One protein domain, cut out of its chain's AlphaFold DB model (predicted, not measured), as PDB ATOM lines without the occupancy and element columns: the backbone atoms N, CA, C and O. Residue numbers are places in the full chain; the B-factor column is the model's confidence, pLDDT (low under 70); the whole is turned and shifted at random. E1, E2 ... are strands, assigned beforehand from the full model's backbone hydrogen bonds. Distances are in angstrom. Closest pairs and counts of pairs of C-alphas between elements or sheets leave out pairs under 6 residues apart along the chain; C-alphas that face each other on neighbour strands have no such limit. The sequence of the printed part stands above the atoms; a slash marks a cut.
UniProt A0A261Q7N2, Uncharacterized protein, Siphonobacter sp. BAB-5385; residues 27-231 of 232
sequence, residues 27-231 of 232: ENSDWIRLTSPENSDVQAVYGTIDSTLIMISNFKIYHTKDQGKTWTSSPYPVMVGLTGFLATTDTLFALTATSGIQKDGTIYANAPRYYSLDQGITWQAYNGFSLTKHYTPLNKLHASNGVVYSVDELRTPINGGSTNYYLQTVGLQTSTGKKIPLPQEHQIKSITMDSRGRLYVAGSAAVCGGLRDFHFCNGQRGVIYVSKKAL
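What this domain is: This is residues 27 to 231 of the 232 residues of an uncharacterized protein of Siphonobacter sp. BAB-5385 (UniProt A0A261Q7N2). Little regular structure, 81 of 205 printed residues in named strands: four small antiparallel sheets stand like blades of an incomplete propeller, with E2, E5, E8 and E11 innermost. The all-strand domain has E1 to E13, no named helix, and sheets E2 E3 E4, E5 E6 E7, E8 E9 E10 and E1 E13 E12 E11. It is compact, radius of gyration of the C-alphas 16.7 A, spans 50 by 39 by 36 A.

How they stand to each other: E1, residues 31 to 35, is the antiparallel neighbour of E13, residues 223 to 227; N 32 and O 226, 2.8 A, are within hydrogen-bond range. The closest C-alphas of E2, residues 42 to 47, and E11, residues 188 to 193, are Gln 43 and Lys 189, 5.3 A.

Where its parts are: E1 begins at C-alpha 31 (175.244, 170.497, 137.005). E9, residues 148 to 157, spans 27.1 A. E13 ends at C-alpha 227 (178.917, 173.195, 137.694).

The domain as a whole: The printed part has no cut. The links E4 to E5, E7 to E8, E10 to E11 and E12 to E13 are long. Residues 129 to 133 have pLDDT under 70.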
ATOM      1  N   GLU A  27     173.434 164.906 132.948       94.94
ATOM      2  CA  GLU A  27     173.283 166.354 132.918       94.94
ATOM      3  C   GLU A  27     171.964 166.815 133.534       94.94
ATOM      4  O   GLU A  27     170.892 166.346 133.163       94.94
ATOM      5  N   ASN A  28     172.060 167.823 134.400       91.88
ATOM      6  CA  ASN A  28     170.938 168.580 134.947       91.88
ATOM      7  C   ASN A  28     171.055 170.054 134.500       91.88
ATOM      8  O   ASN A  28     171.957 170.390 133.730       91.88
ATOM      9  N   SER A  29     170.167 170.951 134.953       90.19
ATOM     10  CA  SER A  29     170.158 172.367 134.523       90.19
ATOM     11  C   SER A  29     171.524 173.044 134.674       90.19
ATOM     12  O   SER A  29     172.074 173.550 133.697       90.19
ATOM     13  N   ASP A  30     172.094 172.972 135.878       95.50
ATOM     14  CA  ASP A  30     173.306 173.708 136.266       95.50
ATOM     15  C   ASP A  30     174.509 172.800 136.532       95.50
ATOM     16  O   ASP A  30     175.631 173.277 136.707       95.50
ATOM     17  N   TRP A  31     174.285 171.486 136.533       97.88
ATOM     18  CA  TRP A  31     175.244 170.497 137.005       97.88
ATOM     19  C   TRP A  31     175.443 169.365 136.003       97.88
ATOM     20  O   TRP A  31     174.506 168.932 135.332       97.88
ATOM     21  N   ILE A  32     176.663 168.844 135.960       98.06
ATOM     22  CA  ILE A  32     177.003 167.543 135.390       98.06
ATOM     23  C   ILE A  32     177.329 166.628 136.568       98.06
ATOM     24  O   ILE A  32     178.187 166.959 137.386       98.06
ATOM     25  N   ARG A  33     176.639 165.495 136.679       97.81
ATOM     26  CA  ARG A  33     176.875 164.487 137.713       97.81
ATOM     27  C   ARG A  33     177.691 163.337 137.141       97.81
ATOM     28  O   ARG A  33     177.254 162.680 136.199       97.81
ATOM     29  N   LEU A  34     178.832 163.061 137.759       97.94
ATOM     30  CA  LEU A  34     179.681 161.909 137.474       97.94
ATOM     31  C   LEU A  34     179.544 160.892 138.608       97.94
ATOM     32  O   LEU A  34     179.484 161.278 139.775       97.94
ATOM     33  N   THR A  35     179.506 159.605 138.270       97.00
ATOM     34  CA  THR A  35     179.390 158.514 139.250       97.00
ATOM     35  C   THR A  35     180.737 157.822 139.422       97.00
ATOM     36  O   THR A  35     181.422 157.554 138.431       97.00
ATOM     37  N   SER A  36     181.110 157.511 140.665       96.31
ATOM     38  CA  SER A  36     182.304 156.716 140.965       96.31
ATOM     39  C   SER A  36     182.229 155.331 140.304       96.31
ATOM     40  O   SER A  36     181.145 154.742 140.267       96.31
ATOM     41  N   PRO A  37     183.344 154.758 139.803       95.31
ATOM     42  CA  PRO A  37     183.349 153.411 139.257       95.31
ATOM     43  C   PRO A  37     183.270 152.331 140.345       95.31
ATOM     44  O   PRO A  37     183.186 151.151 140.014       95.31
ATOM     45  N   GLU A  38     183.295 152.697 141.632       93.25
ATOM     46  CA  GLU A  38     183.166 151.756 142.744       93.25
ATOM     47  C   GLU A  38     182.160 152.201 143.810       93.25
ATOM     48  O   GLU A  38     181.755 153.361 143.884       93.25
ATOM     49  N   ASN A  39     181.761 151.244 144.650       94.44
ATOM     50  CA  ASN A  39     180.797 151.423 145.734       94.44
ATOM     51  C   ASN A  39     181.452 152.099 146.946       94.44
ATOM     52  O   ASN A  39     181.603 151.496 148.009       94.44
ATOM     53  N   SER A  40     181.902 153.336 146.762       94.88
ATOM     54  CA  SER A  40     182.405 154.164 147.847       94.88
ATOM     55  C   SER A  40     182.244 155.651 147.558       94.88
ATOM     56  O   SER A  40     182.077 156.062 146.407       94.88
ATOM     57  N   ASP A  41     182.321 156.455 148.615       96.94
ATOM     58  CA  ASP A  41     182.284 157.912 148.548       96.94
ATOM     59  C   ASP A  41     183.428 158.453 147.680       96.94
ATOM     60  O   ASP A  41     184.519 157.871 147.612       96.94
ATOM     61  N   VAL A  42     183.202 159.612 147.059       98.38
ATOM     62  CA  VAL A  42     184.287 160.401 146.470       98.38
ATOM     63  C   VAL A  42     184.777 161.381 147.529       98.38
ATOM     64  O   VAL A  42     184.017 162.231 147.987       98.38
ATOM     65  N   GLN A  43     186.037 161.248 147.944       98.12
ATOM     66  CA  GLN A  43     186.620 162.070 149.011       98.12
ATOM     67  C   GLN A  43     187.054 163.436 148.484       98.12
ATOM     68  O   GLN A  43     186.747 164.466 149.081       98.12
ATOM     69  N   ALA A  44     187.745 163.448 147.344       98.25
ATOM     70  CA  ALA A  44     188.252 164.662 146.725       98.25
ATOM     71  C   ALA A  44     188.448 164.517 145.224       98.25
ATOM     72  O   ALA A  44     188.540 163.409 144.695       98.25
ATOM     73  N   VAL A  45     188.513 165.664 144.558       98.44
ATOM     74  CA  VAL A  45     188.641 165.805 143.109       98.44
ATOM     75  C   VAL A  45     189.720 166.840 142.808       98.44
ATOM     76  O   VAL A  45     189.917 167.780 143.576       98.44
ATOM     77  N   TYR A  46     190.424 166.667 141.695       97.94
ATOM     78  CA  TYR A  46     191.358 167.654 141.160       97.94
ATOM     79  C   TYR A  46     191.379 167.592 139.624       97.94
ATOM     80  O   TYR A  46     191.011 166.581 139.028       97.94
ATOM     81  N   GLY A  47     191.816 168.671 138.976       97.00
ATOM     82  CA  GLY A  47     191.860 168.782 137.518       97.00
ATOM     83  C   GLY A  47     190.589 169.399 136.938       97.00
ATOM     84  O   GLY A  47     189.945 170.230 137.578       97.00
ATOM     85  N   THR A  48     190.252 169.039 135.700       97.50
ATOM     86  CA  THR A  48     189.103 169.616 134.984       97.50
ATOM     87  C   THR A  48     188.374 168.552 134.178       97.50
ATOM     88  O   THR A  48     189.012 167.688 133.576       97.50
ATOM     89  N   ILE A  49     187.045 168.658 134.109       97.19
ATOM     90  CA  ILE A  49     186.209 167.748 133.317       97.19
ATOM     91  C   ILE A  49     186.543 167.779 131.813       97.19
ATOM     92  O   ILE A  49     186.347 166.776 131.139       97.19
ATOM     93  N   ASP A  50     187.099 168.880 131.287       97.00
ATOM     94  CA  ASP A  50     187.440 169.010 129.857       97.00
ATOM     95  C   ASP A  50     188.810 168.414 129.496       97.00
ATOM     96  O   ASP A  50     189.203 168.413 128.330       97.00
ATOM     97  N   SER A  51     189.573 167.979 130.495       96.19
ATOM     98  CA  SER A  51     190.939 167.474 130.353       96.19
ATOM     99  C   SER A  51     191.086 166.205 131.192       96.19
ATOM    100  O   SER A  51     190.219 165.338 131.155       96.19
ATOM    101  N   THR A  52     192.160 166.082 131.974       97.25
ATOM    102  CA  THR A  52     192.235 165.072 133.026       97.25
ATOM    103  C   THR A  52     191.454 165.552 134.248       97.25
ATOM    104  O   THR A  52     191.770 166.601 134.818       97.25
ATOM    105  N   LEU A  53     190.461 164.769 134.661       98.44
ATOM    106  CA  LEU A  53     189.815 164.884 135.964       98.44
ATOM    107  C   LEU A  53     190.217 163.669 136.791       98.44
ATOM    108  O   LEU A  53     190.081 162.536 136.329       98.44
ATOM    109  N   ILE A  54     190.691 163.901 138.007       98.31
ATOM    110  CA  ILE A  54     191.056 162.836 138.934       98.31
ATOM    111  C   ILE A  54     190.198 162.899 140.184       98.31
ATOM    112  O   ILE A  54     189.742 163.968 140.593       98.31
ATOM    113  N   MET A  55     190.022 161.753 140.822       98.38
ATOM    114  CA  MET A  55     189.308 161.667 142.081       98.38
ATOM    115  C   MET A  55     189.889 160.605 143.001       98.38
ATOM    116  O   MET A  55     190.477 159.622 142.549       98.38
ATOM    117  N   ILE A  56     189.653 160.789 144.294       98.19
ATOM    118  CA  ILE A  56     189.870 159.781 145.325       98.19
ATOM    119  C   ILE A  56     188.534 159.117 145.640       98.19
ATOM    120  O   ILE A  56     187.586 159.799 146.031       98.19
ATOM    121  N   SER A  57     188.489 157.790 145.564       95.94
ATOM    122  CA  SER A  57     187.413 156.992 146.147       95.94
ATOM    123  C   SER A  57     188.017 156.008 147.146       95.94
ATOM    124  O   SER A  57     188.710 155.062 146.779       95.94
ATOM    125  N   ASN A  58     187.807 156.288 148.434       87.62
ATOM    126  CA  ASN A  58     188.342 155.522 149.565       87.62
ATOM    127  C   ASN A  58     189.874 155.327 149.525       87.62
ATOM    128  O   ASN A  58     190.632 156.218 149.908       87.62
ATOM    129  N   PHE A  59     190.325 154.173 149.030       92.56
ATOM    130  CA  PHE A  59     191.730 153.778 148.935       92.56
ATOM    131  C   PHE A  59     192.255 153.759 147.496       92.56
ATOM    132  O   PHE A  59     193.293 153.150 147.231       92.56
ATOM    133  N   LYS A  60     191.548 154.356 146.539       96.38
ATOM    134  CA  LYS A  60     191.937 154.349 145.128       96.38
ATOM    135  C   LYS A  60     191.858 155.744 144.536       96.38
ATOM    136  O   LYS A  60     191.029 156.562 144.930       96.38
ATOM    137  N   ILE A  61     192.723 155.981 143.559       97.88
ATOM    138  CA  ILE A  61     192.681 157.161 142.706       97.88
ATOM    139  C   ILE A  61     192.220 156.699 141.332       97.88
ATOM    140  O   ILE A  61     192.738 155.716 140.799       97.88
ATOM    141  N   TYR A  62     191.265 157.412 140.750       98.12
ATOM    142  CA  TYR A  62     190.882 157.227 139.356       98.12
ATOM    143  C   TYR A  62     191.076 158.520 138.598       98.12
ATOM    144  O   TYR A  62     190.937 159.604 139.163       98.12
ATOM    145  N   HIS A  63     191.326 158.390 137.305       98.19
ATOM    146  CA  HIS A  63     191.277 159.501 136.379       98.19
ATOM    147  C   HIS A  63     190.346 159.197 135.211       98.19
ATOM    148  O   HIS A  63     190.131 158.041 134.834       98.19
ATOM    149  N   THR A  64     189.819 160.256 134.621       98.06
ATOM    150  CA  THR A  64     189.074 160.237 133.369       98.06
ATOM    151  C   THR A  64     189.620 161.324 132.447       98.06
ATOM    152  O   THR A  64     190.100 162.362 132.908       98.06
ATOM    153  N   LYS A  65     189.571 161.058 131.140       97.44
ATOM    154  CA  LYS A  65     189.881 162.015 130.064       97.44
ATOM    155  C   LYS A  65     188.709 162.201 129.099       97.44
ATOM    156  O   LYS A  65     188.839 162.860 128.075       97.44
ATOM    157  N   ASP A  66     187.572 161.581 129.406       96.88
ATOM    158  CA  ASP A  66     186.380 161.532 128.563       96.88
ATOM    159  C   ASP A  66     185.139 162.002 129.331       96.88
ATOM    160  O   ASP A  66     184.030 161.508 129.119       96.88
ATOM    161  N   GLN A  67     185.342 162.986 130.214       96.56
ATOM    162  CA  GLN A  67     184.301 163.631 131.017       96.56
ATOM    163  C   GLN A  67     183.574 162.659 131.960       96.56
ATOM    164  O   GLN A  67     182.407 162.861 132.269       96.56
ATOM    165  N   GLY A  68     184.246 161.601 132.424       96.44
ATOM    166  CA  GLY A  68     183.681 160.613 133.347       96.44
ATOM    167  C   GLY A  68     182.843 159.526 132.674       96.44
ATOM    168  O   GLY A  68     182.102 158.831 133.367       96.44
ATOM    169  N   LYS A  69     182.944 159.362 131.346       95.38
ATOM    170  CA  LYS A  69     182.351 158.208 130.645       95.38
ATOM    171  C   LYS A  69     183.083 156.922 131.009       95.38
ATOM    172  O   LYS A  69     182.444 155.892 131.213       95.38
ATOM    173  N   THR A  70     184.404 156.988 131.130       96.19
ATOM    174  CA  THR A  70     185.239 155.896 131.622       96.19
ATOM    175  C   THR A  70     186.204 156.384 132.696       96.19
ATOM    176  O   THR A  70     186.616 157.546 132.729       96.19
ATOM    177  N   TRP A  71     186.564 155.470 133.597       97.31
ATOM    178  CA  TRP A  71     187.501 155.715 134.688       97.31
ATOM    179  C   TRP A  71     188.641 154.707 134.637       97.31
ATOM    180  O   TRP A  71     188.415 153.498 134.553       97.31
ATOM    181  N   THR A  72     189.868 155.206 134.739       97.38
ATOM    182  CA  THR A  72     191.088 154.400 134.785       97.38
ATOM    183  C   THR A  72     191.721 154.521 136.163       97.38
ATOM    184  O   THR A  72     191.870 155.621 136.694       97.38
ATOM    185  N   SER A  73     192.076 153.384 136.761       96.81
ATOM    186  CA  SER A  73     192.769 153.357 138.053       96.81
ATOM    187  C   SER A  73     194.173 153.948 137.919       96.81
ATOM    188  O   SER A  73     194.892 153.624 136.976       96.81
ATOM    189  N   SER A  74     194.557 154.788 138.876       96.75
ATOM    190  CA  SER A  74     195.891 155.390 139.002       96.75
ATOM    191  C   SER A  74     196.539 154.814 140.264       96.75
ATOM    192  O   SER A  74     196.351 155.358 141.355       96.75
ATOM    193  N   PRO A  75     197.197 153.645 140.172       93.56
ATOM    194  CA  PRO A  75     197.724 152.962 141.346       93.56
ATOM    195  C   PRO A  75     198.829 153.785 142.014       93.56
ATOM    196  O   PRO A  75     199.567 154.522 141.361       93.56
ATOM    197  N   TYR A  76     198.958 153.619 143.326       92.25
ATOM    198  CA  TYR A  76     199.979 154.265 144.143       92.25
ATOM    199  C   TYR A  76     200.583 153.248 145.135       92.25
ATOM    200  O   TYR A  76     199.959 152.216 145.396       92.25
ATOM    201  N   PRO A  77     201.804 153.485 145.660       87.44
ATOM    202  CA  PRO A  77     202.637 152.428 146.249       87.44
ATOM    203  C   PRO A  77     202.053 151.639 147.433       87.44
ATOM    204  O   PRO A  77     202.384 150.466 147.584       87.44
ATOM    205  N   VAL A  78     201.225 152.248 148.291       86.00
ATOM    206  CA  VAL A  78     200.649 151.574 149.470       86.00
ATOM    207  C   VAL A  78     199.207 152.008 149.665       86.00
ATOM    208  O   VAL A  78     198.945 153.201 149.740       86.00
ATOM    209  N   MET A  79     198.291 151.050 149.822       81.50
ATOM    210  CA  MET A  79     196.862 151.291 150.024       81.50
ATOM    211  C   MET A  79     196.589 151.951 151.390       81.50
ATOM    212  O   MET A  79     196.400 151.271 152.395       81.50
ATOM    213  N   VAL A  80     196.591 153.282 151.428       89.19
ATOM    214  CA  VAL A  80     196.272 154.099 152.610       89.19
ATOM    215  C   VAL A  80     195.136 155.049 152.262       89.19
ATOM    216  O   VAL A  80     195.007 155.461 151.114       89.19
ATOM    217  N   GLY A  81     194.289 155.376 153.238       92.81
ATOM    218  CA  GLY A  81     193.161 156.277 153.000       92.81
ATOM    219  C   GLY A  81     193.658 157.634 152.507       92.81
ATOM    220  O   GLY A  81     194.602 158.188 153.074       92.81
ATOM    221  N   LEU A  82     193.038 158.146 151.446       95.69
ATOM    222  CA  LEU A  82     193.343 159.461 150.897       95.69
ATOM    223  C   LEU A  82     192.168 160.402 151.175       95.69
ATOM    224  O   LEU A  82     191.006 160.006 151.090       95.69
ATOM    225  N   THR A  83     192.468 161.646 151.522       96.00
ATOM    226  CA  THR A  83     191.473 162.625 151.991       96.00
ATOM    227  C   THR A  83     191.390 163.852 151.098       96.00
ATOM    228  O   THR A  83     190.365 164.526 151.074       96.00
ATOM    229  N   GLY A  84     192.449 164.154 150.345       96.75
ATOM    230  CA  GLY A  84     192.506 165.361 149.538       96.75
ATOM    231  C   GLY A  84     193.677 165.401 148.575       96.75
ATOM    232  O   GLY A  84     194.569 164.550 148.595       96.75
ATOM    233  N   PHE A  85     193.675 166.446 147.756       97.50
ATOM    234  CA  PHE A  85     194.774 166.794 146.871       97.50
ATOM    235  C   PHE A  85     195.340 168.165 147.241       97.50
ATOM    236  O   PHE A  85     194.615 169.044 147.708       97.50
ATOM    237  N   LEU A  86     196.631 168.362 147.000       95.81
ATOM    238  CA  LEU A  86     197.286 169.665 147.070       95.81
ATOM    239  C   LEU A  86     198.133 169.841 145.821       95.81
ATOM    240  O   LEU A  86     199.075 169.085 145.605       95.81
ATOM    241  N   ALA A  87     197.809 170.837 145.007       94.88
ATOM    242  CA  ALA A  87     198.616 171.180 143.851       94.88
ATOM    243  C   ALA A  87     199.580 172.315 144.180       94.88
ATOM    244  O   ALA A  87     199.214 173.321 144.785       94.88
ATOM    245  N   THR A  88     200.809 172.137 143.729       90.69
ATOM    246  CA  THR A  88     201.857 173.151 143.653       90.69
ATOM    247  C   THR A  88     202.318 173.234 142.198       90.69
ATOM    248  O   THR A  88     201.894 172.411 141.390       90.69
ATOM    249  N   THR A  89     203.145 174.225 141.860       87.88
ATOM    250  CA  THR A  89     203.559 174.592 140.491       87.88
ATOM    251  C   THR A  89     203.584 173.441 139.478       87.88
ATOM    252  O   THR A  89     202.884 173.509 138.471       87.88
ATOM    253  N   ASP A  90     204.356 172.389 139.747       92.75
ATOM    254  CA  ASP A  90     204.544 171.225 138.873       92.75
ATOM    255  C   ASP A  90     204.171 169.891 139.539       92.75
ATOM    256  O   ASP A  90     204.260 168.834 138.917       92.75
ATOM    257  N   THR A  91     203.756 169.933 140.807       95.38
ATOM    258  CA  THR A  91     203.612 168.742 141.636       95.38
ATOM    259  C   THR A  91     202.239 168.697 142.275       95.38
ATOM    260  O   THR A  91     201.824 169.605 143.002       95.38
ATOM    261  N   LEU A  92     201.550 167.587 142.044       97.00
ATOM    262  CA  LEU A  92     200.295 167.257 142.691       97.00
ATOM    263  C   LEU A  92     200.548 166.255 143.815       97.00
ATOM    264  O   LEU A  92     201.030 165.156 143.568       97.00
ATOM    265  N   PHE A  93     200.155 166.595 145.034       96.50
ATOM    266  CA  PHE A  93     200.238 165.720 146.196       96.50
ATOM    267  C   PHE A  93     198.890 165.070 146.510       96.50
ATOM    268  O   PHE A  93     197.851 165.728 146.449       96.50
ATOM    269  N   ALA A  94     198.923 163.802 146.922       96.44
ATOM    270  CA  ALA A  94     197.811 163.125 147.580       96.44
ATOM    271  C   ALA A  94     198.033 163.136 149.098       96.44
ATOM    272  O   ALA A  94     199.113 162.796 149.601       96.44
ATOM    273  N   LEU A  95     196.990 163.550 149.809       95.50
ATOM    274  CA  LEU A  95     196.969 163.801 151.244       95.50
ATOM    275  C   LEU A  95     196.270 162.639 151.957       95.50
ATOM    276  O   LEU A  95     195.268 162.131 151.453       95.50
ATOM    277  N   THR A  96     196.789 162.207 153.109       94.38
ATOM    278  CA  THR A  96     196.313 160.987 153.797       94.38
ATOM    279  C   THR A  96     195.597 161.244 155.115       94.38
ATOM    280  O   THR A  96     195.126 160.303 155.751       94.38
ATOM    281  N   ALA A  97     195.562 162.486 155.584       92.62
ATOM    282  CA  ALA A  97     194.971 162.816 156.870       92.62
ATOM    283  C   ALA A  97     194.052 164.028 156.767       92.62
ATOM    284  O   ALA A  97     194.135 164.831 155.835       92.62
ATOM    285  N   THR A  98     193.159 164.136 157.742       92.69
ATOM    286  CA  THR A  98     192.247 165.263 157.901       92.69
ATOM    287  C   THR A  98     192.542 165.913 159.246       92.69
ATOM    288  O   THR A  98     192.546 165.242 160.278       92.69
ATOM    289  N   SER A  99     192.816 167.215 159.255       86.75
ATOM    290  CA  SER A  99     192.847 168.008 160.482       86.75
ATOM    291  C   SER A  99     191.444 168.078 161.079       86.75
ATOM    292  O   SER A  99     190.465 168.220 160.347       86.75
ATOM    293  N   GLY A 100     191.351 168.082 162.410       76.81
ATOM    294  CA  GLY A 100     190.104 168.433 163.089       76.81
ATOM    295  C   GLY A 100     189.577 169.814 162.670       76.81
ATOM    296  O   GLY A 100     190.316 170.639 162.119       76.81
ATOM    297  N   ILE A 101     188.295 170.054 162.958       77.69
ATOM    298  CA  ILE A 101     187.608 171.320 162.675       77.69
ATOM    299  C   ILE A 101     188.367 172.465 163.361       77.69
ATOM    300  O   ILE A 101     188.538 172.467 164.581       77.69
ATOM    301  N   GLN A 102     188.848 173.425 162.572       86.69
ATOM    302  CA  GLN A 102     189.538 174.610 163.083       86.69
ATOM    303  C   GLN A 102     188.549 175.597 163.725       86.69
ATOM    304  O   GLN A 102     187.334 175.465 163.585       86.69
ATOM    305  N   LYS A 103     189.060 176.626 164.419       83.25
ATOM    306  CA  LYS A 103     188.220 177.645 165.087       83.25
ATOM    307  C   LYS A 103     187.216 178.327 164.146       83.25
ATOM    308  O   LYS A 103     186.162 178.753 164.596       83.25
ATOM    309  N   ASP A 104     187.544 178.425 162.861       86.62
ATOM    310  CA  ASP A 104     186.715 179.030 161.814       86.62
ATOM    311  C   ASP A 104     185.785 178.022 161.102       86.62
ATOM    312  O   ASP A 104     185.223 178.330 160.043       86.62
ATOM    313  N   GLY A 105     185.671 176.803 161.638       88.94
ATOM    314  CA  GLY A 105     184.877 175.714 161.076       88.94
ATOM    315  C   GLY A 105     185.529 174.986 159.896       88.94
ATOM    316  O   GLY A 105     184.931 174.051 159.364       88.94
ATOM    317  N   THR A 106     186.729 175.383 159.460       93.94
ATOM    318  CA  THR A 106     187.357 174.773 158.283       93.94
ATOM    319  C   THR A 106     187.959 173.414 158.623       93.94
ATOM    320  O   THR A 106     188.637 173.241 159.640       93.94
ATOM    321  N   ILE A 107     187.732 172.452 157.737       94.44
ATOM    322  CA  ILE A 107     188.334 171.121 157.756       94.44
ATOM    323  C   ILE A 107     189.407 171.095 156.673       94.44
ATOM    324  O   ILE A 107     189.149 171.503 155.543       94.44
ATOM    325  N   TYR A 108     190.600 170.601 157.001       95.56
ATOM    326  CA  TYR A 108     191.720 170.544 156.061       95.56
ATOM    327  C   TYR A 108     192.159 169.107 155.822       95.56
ATOM    328  O   TYR A 108     192.352 168.368 156.784       95.56
ATOM    329  N   ALA A 109     192.413 168.737 154.571       95.44
ATOM    330  CA  ALA A 109     193.277 167.605 154.267       95.44
ATOM    331  C   ALA A 109     194.745 168.018 154.436       95.44
ATOM    332  O   ALA A 109     195.105 169.168 154.170       95.44
ATOM    333  N   ASN A 110     195.587 167.090 154.890       93.88
ATOM    334  CA  ASN A 110     197.007 167.314 155.145       93.88
ATOM    335  C   ASN A 110     197.827 166.011 155.025       93.88
ATOM    336  O   ASN A 110     197.307 164.969 154.625       93.88
ATOM    337  N   ALA A 111     199.110 166.083 155.396       92.31
ATOM    338  CA  ALA A 111     200.058 164.968 155.372       92.31
ATOM    339  C   ALA A 111     200.247 164.403 153.949       92.31
ATOM    340  O   ALA A 111     199.699 163.350 153.614       92.31
ATOM    341  N   PRO A 112     201.011 165.102 153.084       94.00
ATOM    342  CA  PRO A 112     201.337 164.586 151.762       94.00
ATOM    343  C   PRO A 112     202.112 163.278 151.901       94.00
ATOM    344  O   PRO A 112     203.108 163.205 152.626       94.00
ATOM    345  N   ARG A 113     201.650 162.240 151.202       93.31
ATOM    346  CA  ARG A 113     202.291 160.917 151.217       93.31
ATOM    347  C   ARG A 113     202.684 160.423 149.841       93.31
ATOM    348  O   ARG A 113     203.629 159.645 149.727       93.31
ATOM    349  N   TYR A 114     201.998 160.904 148.814       95.50
ATOM    350  CA  TYR A 114     202.314 160.607 147.428       95.50
ATOM    351  C   TYR A 114     202.319 161.882 146.616       95.50
ATOM    352  O   TYR A 114     201.628 162.842 146.961       95.50
ATOM    353  N   TYR A 115     203.079 161.869 145.533       96.38
ATOM    354  CA  TYR A 115     203.103 162.959 144.580       96.38
ATOM    355  C   TYR A 115     203.057 162.438 143.145       96.38
ATOM    356  O   TYR A 115     203.416 161.291 142.873       96.38
ATOM    357  N   SER A 116     202.603 163.295 142.246       97.81
ATOM    358  CA  SER A 116     202.499 163.062 140.816       97.81
ATOM    359  C   SER A 116     203.019 164.284 140.065       97.81
ATOM    360  O   SER A 116     202.726 165.422 140.445       97.81
ATOM    361  N   LEU A 117     203.772 164.031 138.994       97.31
ATOM    362  CA  LEU A 117     204.294 165.042 138.063       97.31
ATOM    363  C   LEU A 117     203.542 165.036 136.719       97.31
ATOM    364  O   LEU A 117     203.852 165.807 135.818       97.31
ATOM    365  N   ASP A 118     202.552 164.153 136.568       96.62
ATOM    366  CA  ASP A 118     201.799 163.921 135.332       96.62
ATOM    367  C   ASP A 118     200.285 164.062 135.549       96.62
ATOM    368  O   ASP A 118     199.472 163.383 134.921       96.62
ATOM    369  N   GLN A 119     199.904 164.993 136.431       93.75
ATOM    370  CA  GLN A 119     198.510 165.347 136.733       93.75
ATOM    371  C   GLN A 119     197.689 164.189 137.327       93.75
ATOM    372  O   GLN A 119     196.488 164.067 137.085       93.75
ATOM    373  N   GLY A 120     198.329 163.348 138.137       95.94
ATOM    374  CA  GLY A 120     197.687 162.281 138.899       95.94
ATOM    375  C   GLY A 120     197.529 160.963 138.147       95.94
ATOM    376  O   GLY A 120     196.768 160.111 138.607       95.94
ATOM    377  N   ILE A 121     198.225 160.783 137.019       96.38
ATOM    378  CA  ILE A 121     198.212 159.528 136.254       96.38
ATOM    379  C   ILE A 121     199.128 158.499 136.925       96.38
ATOM    380  O   ILE A 121     198.717 157.356 137.137       96.38
ATOM    381  N   THR A 122     200.341 158.900 137.308       97.25
ATOM    382  CA  THR A 122     201.291 158.081 138.066       97.25
ATOM    383  C   THR A 122     201.655 158.734 139.393       97.25
ATOM    384  O   THR A 122     201.661 159.959 139.532       97.25
ATOM    385  N   TRP A 123     201.942 157.895 140.391       97.31
ATOM    386  CA  TRP A 123     202.157 158.320 141.772       97.31
ATOM    387  C   TRP A 123     203.431 157.718 142.349       97.31
ATOM    388  O   TRP A 123     203.677 156.516 142.242       97.31
ATOM    389  N   GLN A 124     204.217 158.554 143.020       96.81
ATOM    390  CA  GLN A 124     205.445 158.172 143.706       96.81
ATOM    391  C   GLN A 124     205.337 158.466 145.201       96.81
ATOM    392  O   GLN A 124     204.619 159.375 145.621       96.81
ATOM    393  N   ALA A 125     206.047 157.688 146.021       95.25
ATOM    394  CA  ALA A 125     206.107 157.925 147.459       95.25
ATOM    395  C   ALA A 125     206.799 159.262 147.757       95.25
ATOM    396  O   ALA A 125     207.875 159.552 147.236       95.25
ATOM    397  N   TYR A 126     206.186 160.061 148.625       92.50
ATOM    398  CA  TYR A 126     206.741 161.317 149.101       92.50
ATOM    399  C   TYR A 126     207.339 161.126 150.500       92.50
ATOM    400  O   TYR A 126     206.625 160.851 151.467       92.50
ATOM    401  N   ASN A 127     208.660 161.282 150.604       86.62
ATOM    402  CA  ASN A 127     209.405 161.137 151.862       86.62
ATOM    403  C   ASN A 127     209.689 162.481 152.554       86.62
ATOM    404  O   ASN A 127     210.202 162.499 153.671       86.62
ATOM    405  N   GLY A 128     209.351 163.606 151.916       80.94
ATOM    406  CA  GLY A 128     209.617 164.956 152.416       80.94
ATOM    407  C   GLY A 128     208.621 165.411 153.481       80.94
ATOM    408  O   GLY A 128     208.019 166.474 153.337       80.94
ATOM    409  N   PHE A 129     208.406 164.603 154.526       65.88
ATOM    410  CA  PHE A 129     207.476 164.928 155.607       65.88
ATOM    411  C   PHE A 129     207.916 166.217 156.316       65.88
ATOM    412  O   PHE A 129     208.756 166.208 157.212       65.88
ATOM    413  N   SER A 130     207.348 167.344 155.892       64.00
ATOM    414  CA  SER A 130     207.454 168.621 156.583       64.00
ATOM    415  C   SER A 130     206.144 168.869 157.312       64.00
ATOM    416  O   SER A 130     205.078 168.913 156.697       64.00
ATOM    417  N   LEU A 131     206.230 169.085 158.625       55.69
ATOM    418  CA  LEU A 131     205.097 169.470 159.474       55.69
ATOM    419  C   LEU A 131     204.522 170.851 159.120       55.69
ATOM    420  O   LEU A 131     203.526 171.273 159.702       55.69
ATOM    421  N   THR A 132     205.135 171.578 158.183       56.94
ATOM    422  CA  THR A 132     204.720 172.932 157.829       56.94
ATOM    423  C   THR A 132     204.079 172.986 156.435       56.94
ATOM    424  O   THR A 132     204.656 172.567 155.437       56.94
ATOM    425  N   LYS A 133     202.860 173.551 156.403       68.12
ATOM    426  CA  LYS A 133     202.178 174.199 155.259       68.12
ATOM    427  C   LYS A 133     201.616 173.349 154.103       68.12
ATOM    428  O   LYS A 133     201.346 173.910 153.049       68.12
ATOM    429  N   HIS A 134     201.334 172.063 154.291       85.06
ATOM    430  CA  HIS A 134     200.635 171.271 153.266       85.06
ATOM    431  C   HIS A 134     199.189 171.010 153.693       85.06
ATOM    432  O   HIS A 134     198.879 169.949 154.233       85.06
ATOM    433  N   TYR A 135     198.331 172.013 153.495       91.25
ATOM    434  CA  TYR A 135     196.915 171.955 153.850       91.25
ATOM    435  C   TYR A 135     196.049 172.375 152.668       91.25
ATOM    436  O   TYR A 135     196.304 173.412 152.058       91.25
ATOM    437  N   THR A 136     194.988 171.615 152.415       94.75
ATOM    438  CA  THR A 136     193.928 171.988 151.471       94.75
ATOM    439  C   THR A 136     192.600 171.988 152.217       94.75
ATOM    440  O   THR A 136     192.269 170.969 152.830       94.75
ATOM    441  N   PRO A 137     191.834 173.093 152.220       96.31
ATOM    442  CA  PRO A 137     190.517 173.095 152.837       96.31
ATOM    443  C   PRO A 137     189.574 172.173 152.052       96.31
ATOM    444  O   PRO A 137     189.583 172.161 150.824       96.31
ATOM    445  N   LEU A 138     188.773 171.382 152.762       97.19
ATOM    446  CA  LEU A 138     187.821 170.446 152.163       97.19
ATOM    447  C   LEU A 138     186.424 171.056 152.070       97.19
ATOM    448  O   LEU A 138     185.769 170.939 151.044       97.19
ATOM    449  N   ASN A 139     185.966 171.737 153.121       97.00
ATOM    450  CA  ASN A 139     184.594 172.241 153.232       97.00
ATOM    451  C   ASN A 139     184.450 173.743 152.932       97.00
ATOM    452  O   ASN A 139     183.376 174.309 153.150       97.00
ATOM    453  N   LYS A 140     185.518 174.400 152.471       96.56
ATOM    454  CA  LYS A 140     185.567 175.841 152.199       96.56
ATOM    455  C   LYS A 140     186.533 176.115 151.047       96.56
ATOM    456  O   LYS A 140     187.597 175.511 151.001       96.56
ATOM    457  N   LEU A 141     186.207 177.037 150.146       95.81
ATOM    458  CA  LEU A 141     187.135 177.508 149.113       95.81
ATOM    459  C   LEU A 141     186.936 178.993 148.814       95.81
ATOM    460  O   LEU A 141     185.827 179.517 148.919       95.81
ATOM    461  N   HIS A 142     188.021 179.653 148.415       95.62
ATOM    462  CA  HIS A 142     188.031 181.046 147.979       95.62
ATOM    463  C   HIS A 142     188.155 181.091 146.459       95.62
ATOM    464  O   HIS A 142     189.141 180.599 145.907       95.62
ATOM    465  N   ALA A 143     187.171 181.674 145.784       95.00
ATOM    466  CA  ALA A 143     187.229 181.892 144.349       95.00
ATOM    467  C   ALA A 143     187.983 183.184 144.009       95.00
ATOM    468  O   ALA A 143     188.092 184.109 144.818       95.00
ATOM    469  N   SER A 144     188.487 183.266 142.777       91.75
ATOM    470  CA  SER A 144     189.243 184.424 142.275       91.75
ATOM    471  C   SER A 144     188.422 185.716 142.216       91.75
ATOM    472  O   SER A 144     188.989 186.804 142.247       91.75
ATOM    473  N   ASN A 145     187.093 185.607 142.173       89.38
ATOM    474  CA  ASN A 145     186.158 186.732 142.231       89.38
ATOM    475  C   ASN A 145     185.879 187.228 143.669       89.38
ATOM    476  O   ASN A 145     185.039 188.105 143.851       89.38
ATOM    477  N   GLY A 146     186.542 186.666 144.686       92.88
ATOM    478  CA  GLY A 146     186.373 187.036 146.095       92.88
ATOM    479  C   GLY A 146     185.210 186.340 146.808       92.88
ATOM    480  O   GLY A 146     185.066 186.496 148.022       92.88
ATOM    481  N   VAL A 147     184.403 185.544 146.101       95.75
ATOM    482  CA  VAL A 147     183.337 184.744 146.716       95.75
ATOM    483  C   VAL A 147     183.958 183.586 147.492       95.75
ATOM    484  O   VAL A 147     184.840 182.879 146.998       95.75
ATOM    485  N   VAL A 148     183.491 183.380 148.722       97.44
ATOM    486  CA  VAL A 148     183.856 182.208 149.523       97.44
ATOM    487  C   VAL A 148     182.698 181.235 149.474       97.44
ATOM    488  O   VAL A 148     181.585 181.601 149.843       97.44
ATOM    489  N   TYR A 149     182.960 180.006 149.050       97.81
ATOM    490  CA  TYR A 149     181.987 178.921 149.096       97.81
ATOM    491  C   TYR A 149     182.286 178.047 150.305       97.81
ATOM    492  O   TYR A 149     183.450 177.780 150.612       97.81
ATOM    493  N   SER A 150     181.246 177.574 150.977       97.56
ATOM    494  CA  SER A 150     181.360 176.571 152.026       97.56
ATOM    495  C   SER A 150     180.280 175.513 151.888       97.56
ATOM    496  O   SER A 150     179.211 175.759 151.326       97.56
ATOM    497  N   VAL A 151     180.549 174.339 152.445       97.31
ATOM    498  CA  VAL A 151     179.512 173.337 152.681       97.31
ATOM    499  C   VAL A 151     178.495 173.916 153.661       97.31
ATOM    500  O   VAL A 151     178.866 174.528 154.664       97.31
ATOM    501  N   ASP A 152     177.217 173.784 153.324       95.75
ATOM    502  CA  ASP A 152     176.114 174.188 154.181       95.75
ATOM    503  C   ASP A 152     175.744 173.026 155.099       95.75
ATOM    504  O   ASP A 152     175.292 171.972 154.642       95.75
ATOM    505  N   GLU A 153     175.990 173.207 156.391       92.38
ATOM    506  CA  GLU A 153     175.813 172.181 157.407       92.38
ATOM    507  C   GLU A 153     174.596 172.490 158.279       92.38
ATOM    508  O   GLU A 153     174.551 173.504 158.977       92.38
ATOM    509  N   LEU A 154     173.633 171.570 158.307       90.38
ATOM    510  CA  LEU A 154     172.536 171.582 159.264       90.38
ATOM    511  C   LEU A 154     172.891 170.695 160.459       90.38
ATOM    512  O   LEU A 154     173.217 169.515 160.304       90.38
ATOM    513  N   ARG A 155     172.811 171.270 161.662       89.94
ATOM    514  CA  ARG A 155     173.046 170.571 162.931       89.94
ATOM    515  C   ARG A 155     171.736 170.414 163.681       89.94
ATOM    516  O   ARG A 155     171.177 171.396 164.162       89.94
ATOM    517  N   THR A 156     171.282 169.175 163.813       89.12
ATOM    518  CA  THR A 156     170.029 168.848 164.501       89.12
ATOM    519  C   THR A 156     170.346 168.150 165.819       89.12
ATOM    520  O   THR A 156     170.911 167.055 165.784       89.12
ATOM    521  N   PRO A 157     170.003 168.732 166.983       89.00
ATOM    522  CA  PRO A 157     170.236 168.092 168.276       89.00
ATOM    523  C   PRO A 157     169.596 166.701 168.338       89.00
ATOM    524  O   PRO A 157     168.456 166.521 167.907       89.00
ATOM    525  N   ILE A 158     170.311 165.720 168.897       87.12
ATOM    526  CA  ILE A 158     169.778 164.353 169.054       87.12
ATOM    527  C   ILE A 158     168.574 164.353 170.012       87.12
ATOM    528  O   ILE A 158     167.598 163.630 169.811       87.12
ATOM    529  N   ASN A 159     168.625 165.212 171.029       87.56
ATOM    530  CA  ASN A 159     167.591 165.442 172.029       87.56
ATOM    531  C   ASN A 159     167.687 166.890 172.547       87.56
ATOM    532  O   ASN A 159     168.740 167.525 172.443       87.56
ATOM    533  N   GLY A 160     166.591 167.422 173.099       82.69
ATOM    534  CA  GLY A 160     166.550 168.789 173.630       82.69
ATOM    535  C   GLY A 160     167.622 169.016 174.702       82.69
ATOM    536  O   GLY A 160     167.696 168.259 175.665       82.69
ATOM    537  N   GLY A 161     168.465 170.036 174.513       78.38
ATOM    538  CA  GLY A 161     169.542 170.405 175.444       78.38
ATOM    539  C   GLY A 161     170.869 169.649 175.279       78.38
ATOM    540  O   GLY A 161     171.798 169.903 176.040       78.38
ATOM    541  N   SER A 162     170.990 168.741 174.306       82.06
ATOM    542  CA  SER A 162     172.231 167.996 174.052       82.06
ATOM    543  C   SER A 162     173.254 168.801 173.251       82.06
ATOM    544  O   SER A 162     172.899 169.537 172.332       82.06
ATOM    545  N   THR A 163     174.539 168.606 173.557       85.56
ATOM    546  CA  THR A 163     175.658 169.073 172.722       85.56
ATOM    547  C   THR A 163     175.928 168.144 171.537       85.56
ATOM    548  O   THR A 163     176.646 168.532 170.616       85.56
ATOM    549  N   ASN A 164     175.346 166.939 171.534       87.56
ATOM    550  CA  ASN A 164     175.425 166.009 170.415       87.56
ATOM    551  C   ASN A 164     174.355 166.349 169.377       87.56
ATOM    552  O   ASN A 164     173.173 166.520 169.693       87.56
ATOM    553  N   TYR A 165     174.771 166.392 168.118       88.81
ATOM    554  CA  TYR A 165     173.912 166.699 166.987       88.81
ATOM    555  C   TYR A 165     174.161 165.720 165.848       88.81
ATOM    556  O   TYR A 165     175.277 165.244 165.639       88.81
ATOM    557  N   TYR A 166     173.111 165.464 165.079       88.19
ATOM    558  CA  TYR A 166     173.255 164.942 163.736       88.19
ATOM    559  C   TYR A 166     173.740 166.058 162.814       88.19
ATOM    560  O   TYR A 166     173.261 167.190 162.904       88.19
ATOM    561  N   LEU A 167     174.680 165.729 161.932       87.69
ATOM    562  CA  LEU A 167     175.217 166.641 160.931       87.69
ATOM    563  C   LEU A 167     174.717 166.229 159.545       87.69
ATOM    564  O   LEU A 167     174.913 165.086 159.134       87.69
ATOM    565  N   GLN A 168     174.108 167.163 158.821       89.88
ATOM    566  CA  GLN A 168     173.735 166.994 157.417       89.88
ATOM    567  C   GLN A 168     174.400 168.063 156.574       89.88
ATOM    568  O   GLN A 168     174.416 169.229 156.952       89.88
ATOM    569  N   THR A 169     174.882 167.681 155.399       92.19
ATOM    570  CA  THR A 169     175.323 168.631 154.381       92.19
ATOM    571  C   THR A 169     174.166 168.874 153.420       92.19
ATOM    572  O   THR A 169     173.878 168.036 152.568       92.19
ATOM    573  N   VAL A 170     173.471 169.998 153.586       90.88
ATOM    574  CA  VAL A 170     172.225 170.317 152.858       90.88
ATOM    575  C   VAL A 170     172.473 171.014 151.513       90.88
ATOM    576  O   VAL A 170     171.543 171.326 150.777       90.88
ATOM    577  N   GLY A 171     173.740 171.248 151.174       94.38
ATOM    578  CA  GLY A 171     174.159 171.861 149.922       94.38
ATOM    579  C   GLY A 171     175.406 172.701 150.132       94.38
ATOM    580  O   GLY A 171     176.224 172.413 151.009       94.38
ATOM    581  N   LEU A 172     175.543 173.749 149.328       97.44
ATOM    582  CA  LEU A 172     176.598 174.743 149.483       97.44
ATOM    583  C   LEU A 172     176.000 176.118 149.763       97.44
ATOM    584  O   LEU A 172     174.840 176.397 149.453       97.44
ATOM    585  N   GLN A 173     176.820 177.004 150.307       97.31
ATOM    586  CA  GLN A 173     176.474 178.404 150.491       97.31
ATOM    587  C   GLN A 173     177.663 179.310 150.182       97.31
ATOM    588  O   GLN A 173     178.818 178.902 150.293       97.31
ATOM    589  N   THR A 174     177.372 180.549 149.806       97.31
ATOM    590  CA  THR A 174     178.386 181.600 149.657       97.31
ATOM    591  C   THR A 174     178.546 182.399 150.953       97.31
ATOM    592  O   THR A 174     177.666 182.380 151.817       97.31
ATOM    593  N   SER A 175     179.614 183.191 151.064       95.06
ATOM    594  CA  SER A 175     179.829 184.149 152.160       95.06
ATOM    595  C   SER A 175     178.711 185.184 152.325       95.06
ATOM    596  O   SER A 175     178.575 185.751 153.404       95.06
ATOM    597  N   THR A 176     177.893 185.417 151.295       95.06
ATOM    598  CA  THR A 176     176.718 186.309 151.366       95.06
ATOM    599  C   THR A 176     175.451 185.604 151.868       95.06
ATOM    600  O   THR A 176     174.393 186.219 151.955       95.06
ATOM    601  N   GLY A 177     175.533 184.307 152.182       94.81
ATOM    602  CA  GLY A 177     174.406 183.485 152.629       94.81
ATOM    603  C   GLY A 177     173.568 182.893 151.493       94.81
ATOM    604  O   GLY A 177     172.632 182.136 151.755       94.81
ATOM    605  N   LYS A 178     173.898 183.182 150.225       96.06
ATOM    606  CA  LYS A 178     173.209 182.575 149.079       96.06
ATOM    607  C   LYS A 178     173.438 181.065 149.063       96.06
ATOM    608  O   LYS A 178     174.585 180.626 148.977       96.06
ATOM    609  N   LYS A 179     172.345 180.302 149.108       96.50
ATOM    610  CA  LYS A 179     172.345 178.840 149.007       96.50
ATOM    611  C   LYS A 179     172.493 178.397 147.552       96.50
ATOM    612  O   LYS A 179     171.922 179.003 146.645       96.50
ATOM    613  N   ILE A 180     173.248 177.328 147.350       95.62
ATOM    614  CA  ILE A 180     173.486 176.685 146.063       95.62
ATOM    615  C   ILE A 180     173.041 175.227 146.223       95.62
ATOM    616  O   ILE A 180     173.761 174.430 146.837       95.62
ATOM    617  N   PRO A 181     171.843 174.875 145.725       93.44
ATOM    618  CA  PRO A 181     171.322 173.528 145.876       93.44
ATOM    619  C   PRO A 181     172.065 172.550 144.962       93.44
ATOM    620  O   PRO A 181     172.417 172.866 143.820       93.44
ATOM    621  N   LEU A 182     172.256 171.335 145.468       95.31
ATOM    622  CA  LEU A 182     172.625 170.184 144.651       95.31
ATOM    623  C   LEU A 182     171.354 169.484 144.150       95.31
ATOM    624  O   LEU A 182     170.314 169.571 144.802       95.31
ATOM    625  N   PRO A 183     171.414 168.755 143.022       95.00
ATOM    626  CA  PRO A 183     170.253 168.028 142.513       95.00
ATOM    627  C   PRO A 183     169.677 166.960 143.448       95.00
ATOM    628  O   PRO A 183     168.517 166.587 143.300       95.00
ATOM    629  N   GLN A 184     170.489 166.429 144.362       94.38
ATOM    630  CA  GLN A 184     170.092 165.468 145.388       94.38
ATOM    631  C   GLN A 184     170.871 165.759 146.675       94.38
ATOM    632  O   GLN A 184     171.898 166.440 146.639       94.38
ATOM    633  N   GLU A 185     170.405 165.225 147.801       94.38
ATOM    634  CA  GLU A 185     171.142 165.279 149.062       94.38
ATOM    635  C   GLU A 185     172.276 164.249 149.076       94.38
ATOM    636  O   GLU A 185     172.116 163.111 148.633       94.38
ATOM    637  N   HIS A 186     173.429 164.647 149.607       95.75
ATOM    638  CA  HIS A 186     174.626 163.816 149.744       95.75
ATOM    639  C   HIS A 186     175.321 164.157 151.053       95.75
ATOM    640  O   HIS A 186     175.117 165.247 151.572       95.75
ATOM    641  N   GLN A 187     176.202 163.280 151.537       95.31
ATOM    642  CA  GLN A 187     177.261 163.683 152.457       95.31
ATOM    643  C   GLN A 187     178.409 164.293 151.645       95.31
ATOM    644  O   GLN A 187     179.162 163.561 150.993       95.31
ATOM    645  N   ILE A 188     178.532 165.620 151.657       97.56
ATOM    646  CA  ILE A 188     179.582 166.344 150.933       97.56
ATOM    647  C   ILE A 188     180.914 166.135 151.660       97.56
ATOM    648  O   ILE A 188     181.021 166.384 152.859       97.56
ATOM    649  N   LYS A 189     181.927 165.666 150.929       97.31
ATOM    650  CA  LYS A 189     183.269 165.383 151.458       97.31
ATOM    651  C   LYS A 189     184.244 166.505 151.156       97.31
ATOM    652  O   LYS A 189     185.050 166.855 152.014       97.31
ATOM    653  N   SER A 190     184.158 167.084 149.960       98.06
ATOM    654  CA  SER A 190     184.972 168.241 149.612       98.06
ATOM    655  C   SER A 190     184.401 169.080 148.476       98.06
ATOM    656  O   SER A 190     183.557 168.629 147.695       98.06
ATOM    657  N   ILE A 191     184.896 170.313 148.388       98.50
ATOM    658  CA  ILE A 191     184.657 171.241 147.291       98.50
ATOM    659  C   ILE A 191     185.979 171.754 146.716       98.50
ATOM    660  O   ILE A 191     186.925 172.027 147.449       98.50
ATOM    661  N   THR A 192     186.043 171.904 145.395       97.75
ATOM    662  CA  THR A 192     187.176 172.526 144.694       97.75
ATOM    663  C   THR A 192     186.694 173.306 143.474       97.75
ATOM    664  O   THR A 192     185.527 173.221 143.095       97.75
ATOM    665  N   MET A 193     187.574 174.086 142.857       97.19
ATOM    666  CA  MET A 193     187.256 174.914 141.700       97.19
ATOM    667  C   MET A 193     188.353 174.792 140.644       97.19
ATOM    668  O   MET A 193     189.536 174.779 140.980       97.19
ATOM    669  N   ASP A 194     187.966 174.707 139.369       95.69
ATOM    670  CA  ASP A 194     188.931 174.742 138.266       95.69
ATOM    671  C   ASP A 194     189.253 176.172 137.808       95.69
ATOM    672  O   ASP A 194     188.655 177.158 138.244       95.69
ATOM    673  N   SER A 195     190.201 176.297 136.880       92.94
ATOM    674  CA  SER A 195     190.639 177.590 136.341       92.94
ATOM    675  C   SER A 195     189.561 178.354 135.562       92.94
ATOM    676  O   SER A 195     189.735 179.541 135.293       92.94
ATOM    677  N   ARG A 196     188.443 177.708 135.205       94.81
ATOM    678  CA  ARG A 196     187.282 178.344 134.562       94.81
ATOM    679  C   ARG A 196     186.211 178.762 135.569       94.81
ATOM    680  O   ARG A 196     185.138 179.206 135.165       94.81
ATOM    681  N   GLY A 197     186.479 178.612 136.864       95.75
ATOM    682  CA  GLY A 197     185.536 178.936 137.925       95.75
ATOM    683  C   GLY A 197     184.422 177.903 138.090       95.75
ATOM    684  O   GLY A 197     183.429 178.200 138.752       95.75
ATOM    685  N   ARG A 198     184.536 176.704 137.494       97.25
ATOM    686  CA  ARG A 198     183.546 175.643 137.720       97.25
ATOM    687  C   ARG A 198     183.772 175.010 139.079       97.25
ATOM    688  O   ARG A 198     184.899 174.667 139.429       97.25
ATOM    689  N   LEU A 199     182.686 174.845 139.817       98.00
ATOM    690  CA  LEU A 199     182.658 174.248 141.140       98.00
ATOM    691  C   LEU A 199     182.542 172.729 141.015       98.00
ATOM    692  O   LEU A 199     181.681 172.230 140.291       98.00
ATOM    693  N   TYR A 200     183.387 172.010 141.739       98.62
ATOM    694  CA  TYR A 200     183.382 170.556 141.839       98.62
ATOM    695  C   TYR A 200     183.016 170.181 143.266       98.62
ATOM    696  O   TYR A 200     183.630 170.674 144.212       98.62
ATOM    697  N   VAL A 201     182.032 169.304 143.417       98.56
ATOM    698  CA  VAL A 201     181.519 168.862 144.715       98.56
ATOM    699  C   VAL A 201     181.623 167.351 144.783       98.56
ATOM    700  O   VAL A 201     180.947 166.655 144.027       98.56
ATOM    701  N   ALA A 202     182.477 166.852 145.669       98.50
ATOM    702  CA  ALA A 202     182.669 165.430 145.906       98.50
ATOM    703  C   ALA A 202     181.786 164.972 147.070       98.50
ATOM    704  O   ALA A 202     181.731 165.635 148.111       98.50
ATOM    705  N   GLY A 203     181.105 163.839 146.913       97.81
ATOM    706  CA  GLY A 203     180.205 163.341 147.946       97.81
ATOM    707  C   GLY A 203     179.951 161.841 147.910       97.81
ATOM    708  O   GLY A 203     180.431 161.104 147.041       97.81
ATOM    709  N   SER A 204     179.163 161.400 148.887       97.19
ATOM    710  CA  SER A 204     178.614 160.045 148.954       97.19
ATOM    711  C   SER A 204     177.618 159.753 147.832       97.19
ATOM    712  O   SER A 204     177.256 160.632 147.048       97.19
ATOM    713  N   ALA A 205     177.095 158.526 147.797       96.12
ATOM    714  CA  ALA A 205     175.851 158.255 147.080       96.12
ATOM    715  C   ALA A 205     174.711 159.162 147.586       96.12
ATOM    716  O   ALA A 205     174.800 159.741 148.675       96.12
ATOM    717  N   ALA A 206     173.656 159.306 146.780       95.38
ATOM    718  CA  ALA A 206     172.488 160.104 147.151       95.38
ATOM    719  C   ALA A 206     171.840 159.552 148.426       95.38
ATOM    720  O   ALA A 206     171.665 158.339 148.552       95.38
ATOM    721  N   VAL A 207     171.495 160.440 149.353       94.31
ATOM    722  CA  VAL A 207     170.926 160.109 150.663       94.31
ATOM    723  C   VAL A 207     169.401 160.171 150.605       94.31
ATOM    724  O   VAL A 207     168.829 161.099 150.038       94.31
ATOM    725  N   CYS A 208     168.758 159.174 151.207       91.56
ATOM    726  CA  CYS A 208     167.317 159.030 151.368       91.56
ATOM    727  C   CYS A 208     166.971 158.738 152.845       91.56
ATOM    728  O   CYS A 208     167.845 158.413 153.651       91.56
ATOM    729  N   GLY A 209     165.699 158.924 153.218       84.25
ATOM    730  CA  GLY A 209     165.168 158.652 154.567       84.25
ATOM    731  C   GLY A 209     165.542 159.663 155.667       84.25
ATOM    732  O   GLY A 209     164.992 159.630 156.770       84.25
ATOM    733  N   GLY A 210     166.403 160.640 155.366       82.56
ATOM    734  CA  GLY A 210     166.731 161.742 156.274       82.56
ATOM    735  C   GLY A 210     167.495 161.298 157.529       82.56
ATOM    736  O   GLY A 210     168.160 160.269 157.548       82.56
ATOM    737  N   LEU A 211     167.426 162.100 158.599       79.75
ATOM    738  CA  LEU A 211     168.259 161.912 159.799       79.75
ATOM    739  C   LEU A 211     167.989 160.635 160.592       79.75
ATOM    740  O   LEU A 211     168.904 160.087 161.199       79.75
ATOM    741  N   ARG A 212     166.724 160.220 160.667       79.62
ATOM    742  CA  ARG A 212     166.293 159.120 161.541       79.62
ATOM    743  C   ARG A 212     166.272 157.767 160.837       79.62
ATOM    744  O   ARG A 212     166.205 156.754 161.521       79.62
ATOM    745  N   ASP A 213     166.336 157.771 159.512       87.50
ATOM    746  CA  ASP A 213     166.276 156.579 158.672       87.50
ATOM    747  C   ASP A 213     167.286 156.700 157.523       87.50
ATOM    748  O   ASP A 213     166.956 156.587 156.345       87.50
ATOM    749  N   PHE A 214     168.534 157.027 157.865       89.38
ATOM    750  CA  PHE A 214     169.577 157.250 156.871       89.38
ATOM    751  C   PHE A 214     169.823 155.986 156.043       89.38
ATOM    752  O   PHE A 214     170.266 154.958 156.559       89.38
ATOM    753  N   HIS A 215     169.629 156.101 154.735       92.44
ATOM    754  CA  HIS A 215     170.050 155.105 153.763       92.44
ATOM    755  C   HIS A 215     170.426 155.782 152.445       92.44
ATOM    756  O   HIS A 215     170.096 156.940 152.198       92.44
ATOM    757  N   PHE A 216     171.132 155.067 151.572       94.06
ATOM    758  CA  PHE A 216     171.397 155.572 150.229       94.06
ATOM    759  C   PHE A 216     170.254 155.210 149.284       94.06
ATOM    760  O   PHE A 216     169.766 154.082 149.304       94.06
ATOM    761  N   CYS A 217     169.851 156.155 148.434       90.56
ATOM    762  CA  CYS A 217     168.702 155.993 147.548       90.56
ATOM    763  C   CYS A 217     168.888 154.853 146.539       90.56
ATOM    764  O   CYS A 217     167.973 154.074 146.316       90.56
ATOM    765  N   ASN A 218     170.062 154.782 145.898       86.19
ATOM    766  CA  ASN A 218     170.344 153.847 144.805       86.19
ATOM    767  C   ASN A 218     171.816 153.414 144.840       86.19
ATOM    768  O   ASN A 218     172.664 153.975 144.142       86.19
ATOM    769  N   GLY A 219     172.126 152.410 145.661       89.00
ATOM    770  CA  GLY A 219     173.486 151.887 145.810       89.00
ATOM    771  C   GLY A 219     174.420 152.818 146.590       89.00
ATOM    772  O   GLY A 219     173.987 153.767 147.229       89.00
ATOM    773  N   GLN A 220     175.719 152.515 146.565       92.81
ATOM    774  CA  GLN A 220     176.730 153.139 147.437       92.81
ATOM    775  C   GLN A 220     177.822 153.889 146.658       92.81
ATOM    776  O   GLN A 220     178.887 154.182 147.195       92.81
ATOM    777  N   ARG A 221     177.597 154.171 145.370       95.75
ATOM    778  CA  ARG A 221     178.584 154.863 144.531       95.75
ATOM    779  C   ARG A 221     178.543 156.361 144.794       95.75
ATOM    780  O   ARG A 221     177.511 156.997 144.583       95.75
ATOM    781  N   GLY A 222     179.671 156.910 145.230       97.19
ATOM    782  CA  GLY A 222     179.870 158.343 145.389       97.19
ATOM    783  C   GLY A 222     179.714 159.103 144.077       97.19
ATOM    784  O   GLY A 222     179.757 158.522 142.986       97.19
ATOM    785  N   VAL A 223     179.543 160.418 144.187       97.69
ATOM    786  CA  VAL A 223     179.321 161.290 143.032       97.69
ATOM    787  C   VAL A 223     180.241 162.502 143.042       97.69
ATOM    788  O   VAL A 223     180.720 162.944 144.088       97.69
ATOM    789  N   ILE A 224     180.432 163.058 141.850       98.56
ATOM    790  CA  ILE A 224     181.000 164.385 141.635       98.56
ATOM    791  C   ILE A 224     179.939 165.222 140.931       98.56
ATOM    792  O   ILE A 224     179.462 164.824 139.868       98.56
ATOM    793  N   TYR A 225     179.601 166.387 141.473       98.44
ATOM    794  CA  TYR A 225     178.890 167.412 140.714       98.44
ATOM    795  C   TYR A 225     179.870 168.443 140.184       98.44
ATOM    796  O   TYR A 225     180.675 168.969 140.945       98.44
ATOM    797  N   VAL A 226     179.772 168.746 138.895       98.50
ATOM    798  CA  VAL A 226     180.545 169.791 138.222       98.50
ATOM    799  C   VAL A 226     179.584 170.863 137.742       98.50
ATOM    800  O   VAL A 226     178.653 170.559 136.992       98.50
ATOM    801  N   SER A 227     179.766 172.109 138.174       98.00
ATOM    802  CA  SER A 227     178.917 173.195 137.694       98.00
ATOM    803  C   SER A 227     179.200 173.454 136.213       98.00
ATOM    804  O   SER A 227     180.347 173.485 135.767       98.00
ATOM    805  N   LYS A 228     178.147 173.648 135.417       96.19
ATOM    806  CA  LYS A 228     178.278 173.906 133.971       96.19
ATOM    807  C   LYS A 228     178.908 175.269 133.677       96.19
ATOM    808  O   LYS A 228     179.477 175.475 132.607       96.19
ATOM    809  N   LYS A 229     178.780 176.205 134.618       93.06
ATOM    810  CA  LYS A 229     179.284 177.582 134.551       93.06
ATOM    811  C   LYS A 229     179.833 177.992 135.912       93.06
ATOM    812  O   LYS A 229     179.574 177.315 136.911       93.06
ATOM    813  N   ALA A 230     180.552 179.111 135.948       90.94
ATOM    814  CA  ALA A 230     180.872 179.760 137.210       90.94
ATOM    815  C   ALA A 230     179.575 180.085 137.962       90.94
ATOM    816  O   ALA A 230     178.610 180.571 137.362       90.94
ATOM    817  N   LEU A 231     179.546 179.757 139.250       87.06
ATOM    818  CA  LEU A 231     178.404 180.045 140.106       87.06
ATOM    819  C   LEU A 231     178.573 181.425 140.768       87.06
ATOM    820  O   LEU A 231     179.692 181.935 140.818       87.06
TER     821      LEU A 231